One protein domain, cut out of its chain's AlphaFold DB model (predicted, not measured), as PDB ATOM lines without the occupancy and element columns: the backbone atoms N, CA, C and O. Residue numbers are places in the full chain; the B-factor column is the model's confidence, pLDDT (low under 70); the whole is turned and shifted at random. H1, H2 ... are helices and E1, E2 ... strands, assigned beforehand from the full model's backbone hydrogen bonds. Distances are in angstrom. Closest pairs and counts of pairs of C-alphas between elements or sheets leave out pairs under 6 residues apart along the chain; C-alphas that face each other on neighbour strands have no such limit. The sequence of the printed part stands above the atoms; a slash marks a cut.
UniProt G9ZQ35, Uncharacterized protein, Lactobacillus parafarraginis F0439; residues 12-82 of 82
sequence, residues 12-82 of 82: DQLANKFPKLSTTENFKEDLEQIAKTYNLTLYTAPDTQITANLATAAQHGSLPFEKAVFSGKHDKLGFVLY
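AT A GLANCE: This is residues 12 to 82 of the 82 residues of an uncharacterized protein of Lactobacillus parafarraginis F0439 (UniProt G9ZQ35). A small three-stranded sheet is the middle layer, with H2 over one face and H3 over the other, both helices running along the strands. The short helix H1 sits beyond the sheet on H2's side, near H2. The printed part has 71 residues, with H1, H2, E1, H3, E2 and E3 in that order and a sheet E1, E3, E2, all antiparallel; the class is mixed, helices and strands. It is compact, with a radius of gyration of the C-alphas of 12.1 A, and only just elongated, spanning 36 by 24 by 16 A.

IN THESE COORDINATES: H1 is residues 12 to 17, 8.6 A long, from C-alpha 12 at (124.491, 159.394, 120.613). H2 is residues 27 to 37, 15.2 A. E1, residues 42 to 46, is 13.6 A long, and H3, residues 47 to 60, is 19.9 A. E2, residues 70 to 74, and E3, residues 77 to 81, are each 13.2 A; C-alpha 81 is at (138.630, 160.295, 111.618).

HOW THE PARTS SIT: H1 and H2 are near each other, with 7 pairs of C-alphas within 10 A. H2 is on the sheet, over E3, at a height of 9.2 A; its closest C-alphas to E1 are Ala 35 and Leu 42, 5.7 A. H3 is on the opposite face, height 10.3 A, over E3; its Asp 47 and Gly 78 of E3 have the closest C-alphas, 4.0 A. This gives three layers, helices on both faces of a sheet. E1, H3 and E2 form a split strand-helix-strand unit, two strands running the same way with E3 between them, its crossover right-handed. E1 and E3 have N 43 and O 80 at 2.9 A; the hairpin E2 and E3 has N 74 and O 77 at 2.8 A. In H1, H2 and H3 every O i to N i+4 pair is within hydrogen-bond range.

THE WHOLE: The C-alphas of Ser 22 and His 60 are the farthest apart, 36.5 A. The printed part has no cut and no long link. Confidence is under 70 at residues 20 to 23 and 57 to 66, of which 57 to 60 belong to H3.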
ATOM      1  N   ASP A  12     125.237 158.130 120.523       79.56
ATOM      2  CA  ASP A  12     124.491 159.394 120.613       79.56
ATOM      3  C   ASP A  12     125.382 160.625 120.395       79.56
ATOM      4  O   ASP A  12     124.984 161.600 119.755       79.56
ATOM      5  N   GLN A  13     126.611 160.612 120.918       80.56
ATOM      6  CA  GLN A  13     127.562 161.702 120.697       80.56
ATOM      7  C   GLN A  13     128.032 161.759 119.240       80.56
ATOM      8  O   GLN A  13     128.172 162.857 118.695       80.56
ATOM      9  N   LEU A  14     128.239 160.603 118.601       79.06
ATOM     10  CA  LEU A  14     128.503 160.525 117.162       79.06
ATOM     11  C   LEU A  14     127.326 161.068 116.357       79.06
ATOM     12  O   LEU A  14     127.542 161.925 115.507       79.06
ATOM     13  N   ALA A  15     126.096 160.656 116.664       77.88
ATOM     14  CA  ALA A  15     124.892 161.139 115.991       77.88
ATOM     15  C   ALA A  15     124.728 162.661 116.132       77.88
ATOM     16  O   ALA A  15     124.450 163.352 115.155       77.88
ATOM     17  N   ASN A  16     124.994 163.214 117.318       82.62
ATOM     18  CA  ASN A  16     124.953 164.660 117.545       82.62
ATOM     19  C   ASN A  16     126.033 165.424 116.760       82.62
ATOM     20  O   ASN A  16     125.774 166.520 116.261       82.62
ATOM     21  N   LYS A  17     127.247 164.869 116.636       79.38
ATOM     22  CA  LYS A  17     128.333 165.475 115.839       79.38
ATOM     23  C   LYS A  17     128.145 165.292 114.335       79.38
ATOM     24  O   LYS A  17     128.556 166.159 113.566       79.38
ATOM     25  N   PHE A  18     127.523 164.194 113.921       81.75
ATOM     26  CA  PHE A  18     127.324 163.805 112.531       81.75
ATOM     27  C   PHE A  18     125.829 163.560 112.245       81.75
ATOM     28  O   PHE A  18     125.444 162.452 111.875       81.75
ATOM     29  N   PRO A  19     124.977 164.603 112.318       71.69
ATOM     30  CA  PRO A  19     123.510 164.481 112.316       71.69
ATOM     31  C   PRO A  19     122.897 164.000 110.992       71.69
ATOM     32  O   PRO A  19     121.685 163.842 110.886       71.69
ATOM     33  N   LYS A  20     123.714 163.786 109.955       69.31
ATOM     34  CA  LYS A  20     123.271 163.257 108.656       69.31
ATOM     35  C   LYS A  20     123.153 161.731 108.622       69.31
ATOM     36  O   LYS A  20     122.852 161.197 107.558       69.31
ATOM     37  N   LEU A  21     123.429 161.038 109.726       66.25
ATOM     38  CA  LEU A  21     123.499 159.582 109.758       66.25
ATOM     39  C   LEU A  21     122.523 158.985 110.763       66.25
ATOM     40  O   LEU A  21     122.376 159.475 111.880       66.25
ATOM     41  N   SER A  22     121.865 157.912 110.328       67.62
ATOM     42  CA  SER A  22     121.082 157.032 111.187       67.62
ATOM     43  C   SER A  22     122.036 156.056 111.866       67.62
ATOM     44  O   SER A  22     122.808 155.396 111.177       67.62
ATOM     45  N   THR A  23     121.977 155.951 113.191       69.69
ATOM     46  CA  THR A  23     122.766 154.975 113.956       69.69
ATOM     47  C   THR A  23     122.319 153.550 113.626       69.69
ATOM     48  O   THR A  23     121.121 153.265 113.701       69.69
ATOM     49  N   THR A  24     123.243 152.651 113.289       70.88
ATOM     50  CA  THR A  24     122.953 151.255 112.913       70.88
ATOM     51  C   THR A  24     123.024 150.270 114.084       70.88
ATOM     52  O   THR A  24     123.054 149.064 113.862       70.88
ATOM     53  N   GLU A  25     123.078 150.761 115.330       77.25
ATOM     54  CA  GLU A  25     123.355 149.988 116.562       77.25
ATOM     55  C   GLU A  25     124.751 149.326 116.593       77.25
ATOM     56  O   GLU A  25     125.168 148.797 117.623       77.25
ATOM     57  N   ASN A  26     125.516 149.413 115.500       84.88
ATOM     58  CA  ASN A  26     126.890 148.951 115.391       84.88
ATOM     59  C   ASN A  26     127.835 150.151 115.261       84.88
ATOM     60  O   ASN A  26     127.979 150.754 114.199       84.88
ATOM     61  N   PHE A  27     128.551 150.444 116.345       84.44
ATOM     62  CA  PHE A  27     129.444 151.598 116.436       84.44
ATOM     63  C   PHE A  27     130.513 151.644 115.333       84.44
ATOM     64  O   PHE A  27     130.874 152.715 114.845       84.44
ATOM     65  N   LYS A  28     131.041 150.486 114.917       85.69
ATOM     66  CA  LYS A  28     132.061 150.440 113.865       85.69
ATOM     67  C   LYS A  28     131.463 150.788 112.501       85.69
ATOM     68  O   LYS A  28     132.079 151.534 111.745       85.69
ATOM     69  N   GLU A  29     130.273 150.280 112.204       88.06
ATOM     70  CA  GLU A  29     129.557 150.621 110.970       88.06
ATOM     71  C   GLU A  29     129.172 152.101 110.944       88.06
ATOM     72  O   GLU A  29     129.347 152.752 109.914       88.06
ATOM     73  N   ASP A  30     128.733 152.656 112.078       86.62
ATOM     74  CA  ASP A  30     128.454 154.088 112.220       86.62
ATOM     75  C   ASP A  30     129.689 154.929 111.853       86.62
ATOM     76  O   ASP A  30     129.606 155.870 111.059       86.62
ATOM     77  N   LEU A  31     130.870 154.558 112.362       88.62
ATOM     78  CA  LEU A  31     132.133 155.220 112.026       88.62
ATOM     79  C   LEU A  31     132.493 155.100 110.540       88.62
ATOM     80  O   LEU A  31     132.950 156.076 109.939       88.62
ATOM     81  N   GLU A  32     132.299 153.927 109.935       89.75
ATOM     82  CA  GLU A  32     132.559 153.702 108.508       89.75
ATOM     83  C   GLU A  32     131.612 154.535 107.629       89.75
ATOM     84  O   GLU A  32     132.038 155.127 106.629       89.75
ATOM     85  N   GLN A  33     130.340 154.657 108.021       88.44
ATOM     86  CA  GLN A  33     129.377 155.520 107.344       88.44
ATOM     87  C   GLN A  33     129.731 157.002 107.480       88.44
ATOM     88  O   GLN A  33     129.627 157.737 106.493       88.44
ATOM     89  N   ILE A  34     130.184 157.447 108.656       87.94
ATOM     90  CA  ILE A  34     130.679 158.815 108.868       87.94
ATOM     91  C   ILE A  34     131.872 159.081 107.959       87.94
ATOM     92  O   ILE A  34     131.865 160.054 107.204       87.94
ATOM     93  N   ALA A  35     132.861 158.193 107.970       89.69
ATOM     94  CA  ALA A  35     134.046 158.327 107.136       89.69
ATOM     95  C   ALA A  35     133.674 158.475 105.655       89.69
ATOM     96  O   ALA A  35     134.083 159.426 104.993       89.69
ATOM     97  N   LYS A  36     132.778 157.619 105.158       89.75
ATOM     98  CA  LYS A  36     132.304 157.682 103.773       89.75
ATOM     99  C   LYS A  36     131.495 158.948 103.466       89.75
ATOM    100  O   LYS A  36     131.697 159.561 102.421       89.75
ATOM    101  N   THR A  37     130.585 159.346 104.352       89.06
ATOM    102  CA  THR A  37     129.662 160.478 104.135       89.06
ATOM    103  C   THR A  37     130.385 161.818 104.134       89.06
ATOM    104  O   THR A  37     130.037 162.712 103.363       89.06
ATOM    105  N   TYR A  38     131.399 161.957 104.987       85.56
ATOM    106  CA  TYR A  38     132.175 163.186 105.137       85.56
ATOM    107  C   TYR A  38     133.510 163.147 104.377       85.56
ATOM    108  O   TYR A  38     134.289 164.090 104.485       85.56
ATOM    109  N   ASN A  39     133.749 162.098 103.577       88.12
ATOM    110  CA  ASN A  39     134.984 161.877 102.817       88.12
ATOM    111  C   ASN A  39     136.247 161.943 103.702       88.12
ATOM    112  O   ASN A  39     137.239 162.577 103.345       88.12
ATOM    113  N   LEU A  40     136.165 161.311 104.873       86.62
ATOM    114  CA  LEU A  40     137.236 161.166 105.856       86.62
ATOM    115  C   LEU A  40     137.808 159.748 105.802       86.62
ATOM    116  O   LEU A  40     137.143 158.795 105.394       86.62
ATOM    117  N   THR A  41     139.033 159.598 106.278       88.88
ATOM    118  CA  THR A  41     139.664 158.300 106.496       88.88
ATOM    119  C   THR A  41     139.378 157.837 107.918       88.88
ATOM    120  O   THR A  41     139.646 158.555 108.880       88.88
ATOM    121  N   LEU A  42     138.854 156.618 108.060       89.12
ATOM    122  CA  LEU A  42     138.711 155.960 109.353       89.12
ATOM    123  C   LEU A  42     139.952 155.123 109.648       89.12
ATOM    124  O   LEU A  42     140.305 154.223 108.887       89.12
ATOM    125  N   TYR A  43     140.572 155.375 110.793       88.00
ATOM    126  CA  TYR A  43     141.566 154.484 111.372       88.00
ATOM    127  C   TYR A  43     141.065 153.965 112.714       88.00
ATOM    128  O   TYR A  43     140.757 154.749 113.609       88.00
ATOM    129  N   THR A  44     141.001 152.642 112.852       88.19
ATOM    130  CA  THR A  44     140.611 151.963 114.091       88.19
ATOM    131  C   THR A  44     141.721 151.039 114.564       88.19
ATOM    132  O   THR A  44     142.298 150.308 113.758       88.19
ATOM    133  N   ALA A  45     141.977 151.014 115.865       85.88
ATOM    134  CA  ALA A  45     142.902 150.082 116.500       85.88
ATOM    135  C   ALA A  45     142.484 149.878 117.966       85.88
ATOM    136  O   ALA A  45     141.567 150.556 118.433       85.88
ATOM    137  N   PRO A  46     143.139 148.985 118.725       87.00
ATOM    138  CA  PRO A  46     142.969 148.953 120.173       87.00
ATOM    139  C   PRO A  46     143.201 150.343 120.785       87.00
ATOM    140  O   PRO A  46     144.106 151.069 120.362       87.00
ATOM    141  N   ASP A  47     142.396 150.712 121.779       81.31
ATOM    142  CA  ASP A  47     142.428 152.014 122.463       81.31
ATOM    143  C   ASP A  47     143.846 152.440 122.899       81.31
ATOM    144  O   ASP A  47     144.273 153.577 122.677       81.31
ATOM    145  N   THR A  48     144.612 151.493 123.435       79.31
ATOM    146  CA  THR A  48     146.015 151.657 123.838       79.31
ATOM    147  C   THR A  48     146.942 152.021 122.675       79.31
ATOM    148  O   THR A  48     147.819 152.872 122.836       79.31
ATOM    149  N   GLN A  49     146.742 151.435 121.489       81.00
ATOM    150  CA  GLN A  49     147.542 151.734 120.297       81.00
ATOM    151  C   GLN A  49     147.182 153.089 119.693       81.00
ATOM    152  O   GLN A  49     148.076 153.844 119.317       81.00
ATOM    153  N   ILE A  50     145.892 153.430 119.622       79.75
ATOM    154  CA  ILE A  50     145.472 154.734 119.095       79.75
ATOM    155  C   ILE A  50     145.984 155.864 119.984       79.75
ATOM    156  O   ILE A  50     146.530 156.835 119.467       79.75
ATOM    157  N   THR A  51     145.883 155.719 121.306       76.00
ATOM    158  CA  THR A  51     146.395 156.723 122.250       76.00
ATOM    159  C   THR A  51     147.893 156.964 122.046       76.00
ATOM    160  O   THR A  51     148.330 158.114 121.979       76.00
ATOM    161  N   ALA A  52     148.680 155.893 121.887       76.62
ATOM    162  CA  ALA A  52     150.111 155.993 121.612       76.62
ATOM    163  C   ALA A  52     150.389 156.685 120.268       76.62
ATOM    164  O   ALA A  52     151.176 157.628 120.214       76.62
ATOM    165  N   ASN A  53     149.688 156.287 119.204       74.94
ATOM    166  CA  ASN A  53     149.869 156.853 117.867       74.94
ATOM    167  C   ASN A  53     149.484 158.340 117.799       74.94
ATOM    168  O   ASN A  53     150.170 159.125 117.145       74.94
ATOM    169  N   LEU A  54     148.421 158.743 118.501       72.88
ATOM    170  CA  LEU A  54     147.994 160.138 118.623       72.88
ATOM    171  C   LEU A  54     149.001 160.974 119.423       72.88
ATOM    172  O   LEU A  54     149.338 162.083 119.009       72.88
ATOM    173  N   ALA A  55     149.518 160.443 120.535       73.12
ATOM    174  CA  ALA A  55     150.541 161.114 121.334       73.12
ATOM    175  C   ALA A  55     151.835 161.321 120.532       73.12
ATOM    176  O   ALA A  55     152.401 162.414 120.540       73.12
ATOM    177  N   THR A  56     152.270 160.305 119.780       71.00
ATOM    178  CA  THR A  56     153.416 160.417 118.870       71.00
ATOM    179  C   THR A  56     153.144 161.421 117.749       71.00
ATOM    180  O   THR A  56     154.010 162.246 117.464       71.00
ATOM    181  N   ALA A  57     151.948 161.424 117.150       69.69
ATOM    182  CA  ALA A  57     151.585 162.390 116.111       69.69
ATOM    183  C   ALA A  57     151.590 163.839 116.626       69.69
ATOM    184  O   ALA A  57     152.122 164.718 115.952       69.69
ATOM    185  N   ALA A  58     151.083 164.081 117.838       66.94
ATOM    186  CA  ALA A  58     151.086 165.405 118.461       66.94
ATOM    187  C   ALA A  58     152.501 165.922 118.786       66.94
ATOM    188  O   ALA A  58     152.727 167.131 118.769       66.94
ATOM    189  N   GLN A  59     153.444 165.021 119.084       66.44
ATOM    190  CA  GLN A  59     154.826 165.368 119.440       66.44
ATOM    191  C   GLN A  59     155.760 165.488 118.230       66.44
ATOM    192  O   GLN A  59     156.668 166.316 118.246       66.44
ATOM    193  N   HIS A  60     155.550 164.676 117.191       63.38
ATOM    194  CA  HIS A  60     156.481 164.543 116.065       63.38
ATOM    195  C   HIS A  60     155.918 165.013 114.715       63.38
ATOM    196  O   HIS A  60     156.644 164.980 113.725       63.38
ATOM    197  N   GLY A  61     154.660 165.465 114.656       57.81
ATOM    198  CA  GLY A  61     154.027 165.886 113.400       57.81
ATOM    199  C   GLY A  61     153.793 164.717 112.438       57.81
ATOM    200  O   GLY A  61     153.943 164.861 111.228       57.81
ATOM    201  N   SER A  62     153.492 163.527 112.967       55.34
ATOM    202  CA  SER A  62     153.305 162.336 112.135       55.34
ATOM    203  C   SER A  62     151.976 162.389 111.370       55.34
ATOM    204  O   SER A  62     150.895 162.265 111.950       55.34
ATOM    205  N   LEU A  63     152.074 162.503 110.043       55.88
ATOM    206  CA  LEU A  63     151.014 162.201 109.073       55.88
ATOM    207  C   LEU A  63     150.640 160.716 109.236       55.88
ATOM    208  O   LEU A  63     151.495 159.861 108.996       55.88
ATOM    209  N   PRO A  64     149.425 160.388 109.720       62.38
ATOM    210  CA  PRO A  64     148.167 160.825 109.102       62.38
ATOM    211  C   PRO A  64     147.265 161.726 109.966       62.38
ATOM    212  O   PRO A  64     146.349 162.349 109.437       62.38
ATOM    213  N   PHE A  65     147.498 161.817 111.279       66.25
ATOM    214  CA  PHE A  65     146.534 162.417 112.220       66.25
ATOM    215  C   PHE A  65     146.664 163.934 112.390       66.25
ATOM    216  O   PHE A  65     145.928 164.531 113.169       66.25
ATOM    217  N   GLU A  66     147.559 164.583 111.644       65.81
ATOM    218  CA  GLU A  66     147.677 166.048 111.621       65.81
ATOM    219  C   GLU A  66     146.354 166.729 111.215       65.81
ATOM    220  O   GLU A  66     146.044 167.822 111.682       65.81
ATOM    221  N   LYS A  67     145.547 166.047 110.390       72.19
ATOM    222  CA  LYS A  67     144.217 166.490 109.947       72.19
ATOM    223  C   LYS A  67     143.064 165.854 110.727       72.19
ATOM    224  O   LYS A  67     141.927 165.925 110.275       72.19
ATOM    225  N   ALA A  68     143.334 165.235 111.881       76.81
ATOM    226  CA  ALA A  68     142.295 164.592 112.678       76.81
ATOM    227  C   ALA A  68     141.154 165.567 112.995       76.81
ATOM    228  O   ALA A  68     141.346 166.608 113.621       76.81
ATOM    229  N   VAL A  69     139.955 165.201 112.549       79.75
ATOM    230  CA  VAL A  69     138.717 165.962 112.744       79.75
ATOM    231  C   VAL A  69     137.995 165.468 113.992       79.75
ATOM    232  O   VAL A  69     137.372 166.248 114.717       79.75
ATOM    233  N   PHE A  70     138.075 164.163 114.256       83.12
ATOM    234  CA  PHE A  70     137.450 163.554 115.418       83.12
ATOM    235  C   PHE A  70     138.181 162.280 115.843       83.12
ATOM    236  O   PHE A  70     138.691 161.536 115.013       83.12
ATOM    237  N   SER A  71     138.222 162.018 117.141       85.12
ATOM    238  CA  SER A  71     138.839 160.825 117.715       85.12
ATOM    239  C   SER A  71     138.118 160.447 118.994       85.12
ATOM    240  O   SER A  71     137.551 161.312 119.661       85.12
ATOM    241  N   GLY A  72     138.211 159.183 119.368       86.94
ATOM    242  CA  GLY A  72     137.686 158.706 120.635       86.94
ATOM    243  C   GLY A  72     137.860 157.208 120.768       86.94
ATOM    244  O   GLY A  72     138.528 156.564 119.955       86.94
ATOM    245  N   LYS A  73     137.231 156.653 121.795       88.88
ATOM    246  CA  LYS A  73     137.162 155.211 122.003       88.88
ATOM    247  C   LYS A  73     135.741 154.761 122.307       88.88
ATOM    248  O   LYS A  73     134.942 155.543 122.807       88.88
ATOM    249  N   HIS A  74     135.453 153.510 121.990       87.94
ATOM    250  CA  HIS A  74     134.212 152.841 122.342       87.94
ATOM    251  C   HIS A  74     134.485 151.362 122.574       87.94
ATOM    252  O   HIS A  74     135.029 150.707 121.689       87.94
ATOM    253  N   ASP A  75     134.167 150.843 123.758       85.25
ATOM    254  CA  ASP A  75     134.367 149.423 124.106       85.25
ATOM    255  C   ASP A  75     135.756 148.873 123.698       85.25
ATOM    256  O   ASP A  75     135.900 147.902 122.956       85.25
ATOM    257  N   LYS A  76     136.824 149.551 124.150       83.06
ATOM    258  CA  LYS A  76     138.248 149.242 123.851       83.06
ATOM    259  C   LYS A  76     138.669 149.407 122.383       83.06
ATOM    260  O   LYS A  76     139.847 149.223 122.066       83.06
ATOM    261  N   LEU A  77     137.758 149.792 121.494       83.06
ATOM    262  CA  LEU A  77     138.074 150.205 120.134       83.06
ATOM    263  C   LEU A  77     138.410 151.695 120.131       83.06
ATOM    264  O   LEU A  77     137.546 152.537 120.346       83.06
ATOM    265  N   GLY A  78     139.662 152.030 119.855       87.56
ATOM    266  CA  GLY A  78     140.052 153.387 119.511       87.56
ATOM    267  C   GLY A  78     139.744 153.699 118.055       87.56
ATOM    268  O   GLY A  78     139.949 152.849 117.184       87.56
ATOM    269  N   PHE A  79     139.339 154.933 117.770       87.62
ATOM    270  CA  PHE A  79     139.178 155.421 116.405       87.62
ATOM    271  C   PHE A  79     139.683 156.855 116.216       87.62
ATOM    272  O   PHE A  79     139.685 157.677 117.137       87.62
ATOM    273  N   VAL A  80     140.085 157.156 114.982       87.38
ATOM    274  CA  VAL A  80     140.401 158.503 114.499       87.38
ATOM    275  C   VAL A  80     139.810 158.678 113.103       87.38
ATOM    276  O   VAL A  80     139.977 157.817 112.240       87.38
ATOM    277  N   LEU A  81     139.138 159.805 112.894       86.19
ATOM    278  CA  LEU A  81     138.630 160.295 111.618       86.19
ATOM    279  C   LEU A  81     139.472 161.506 111.198       86.19
ATOM    280  O   LEU A  81     139.551 162.481 111.953       86.19
ATOM    281  N   TYR A  82     140.106 161.447 110.026       86.12
ATOM    282  CA  TYR A  82     141.028 162.475 109.512       86.12
ATOM    283  C   TYR A  82     140.989 162.611 107.987       86.12
ATOM    284  O   TYR A  82     140.448 161.698 107.320       86.12
TER     285      TYR A  82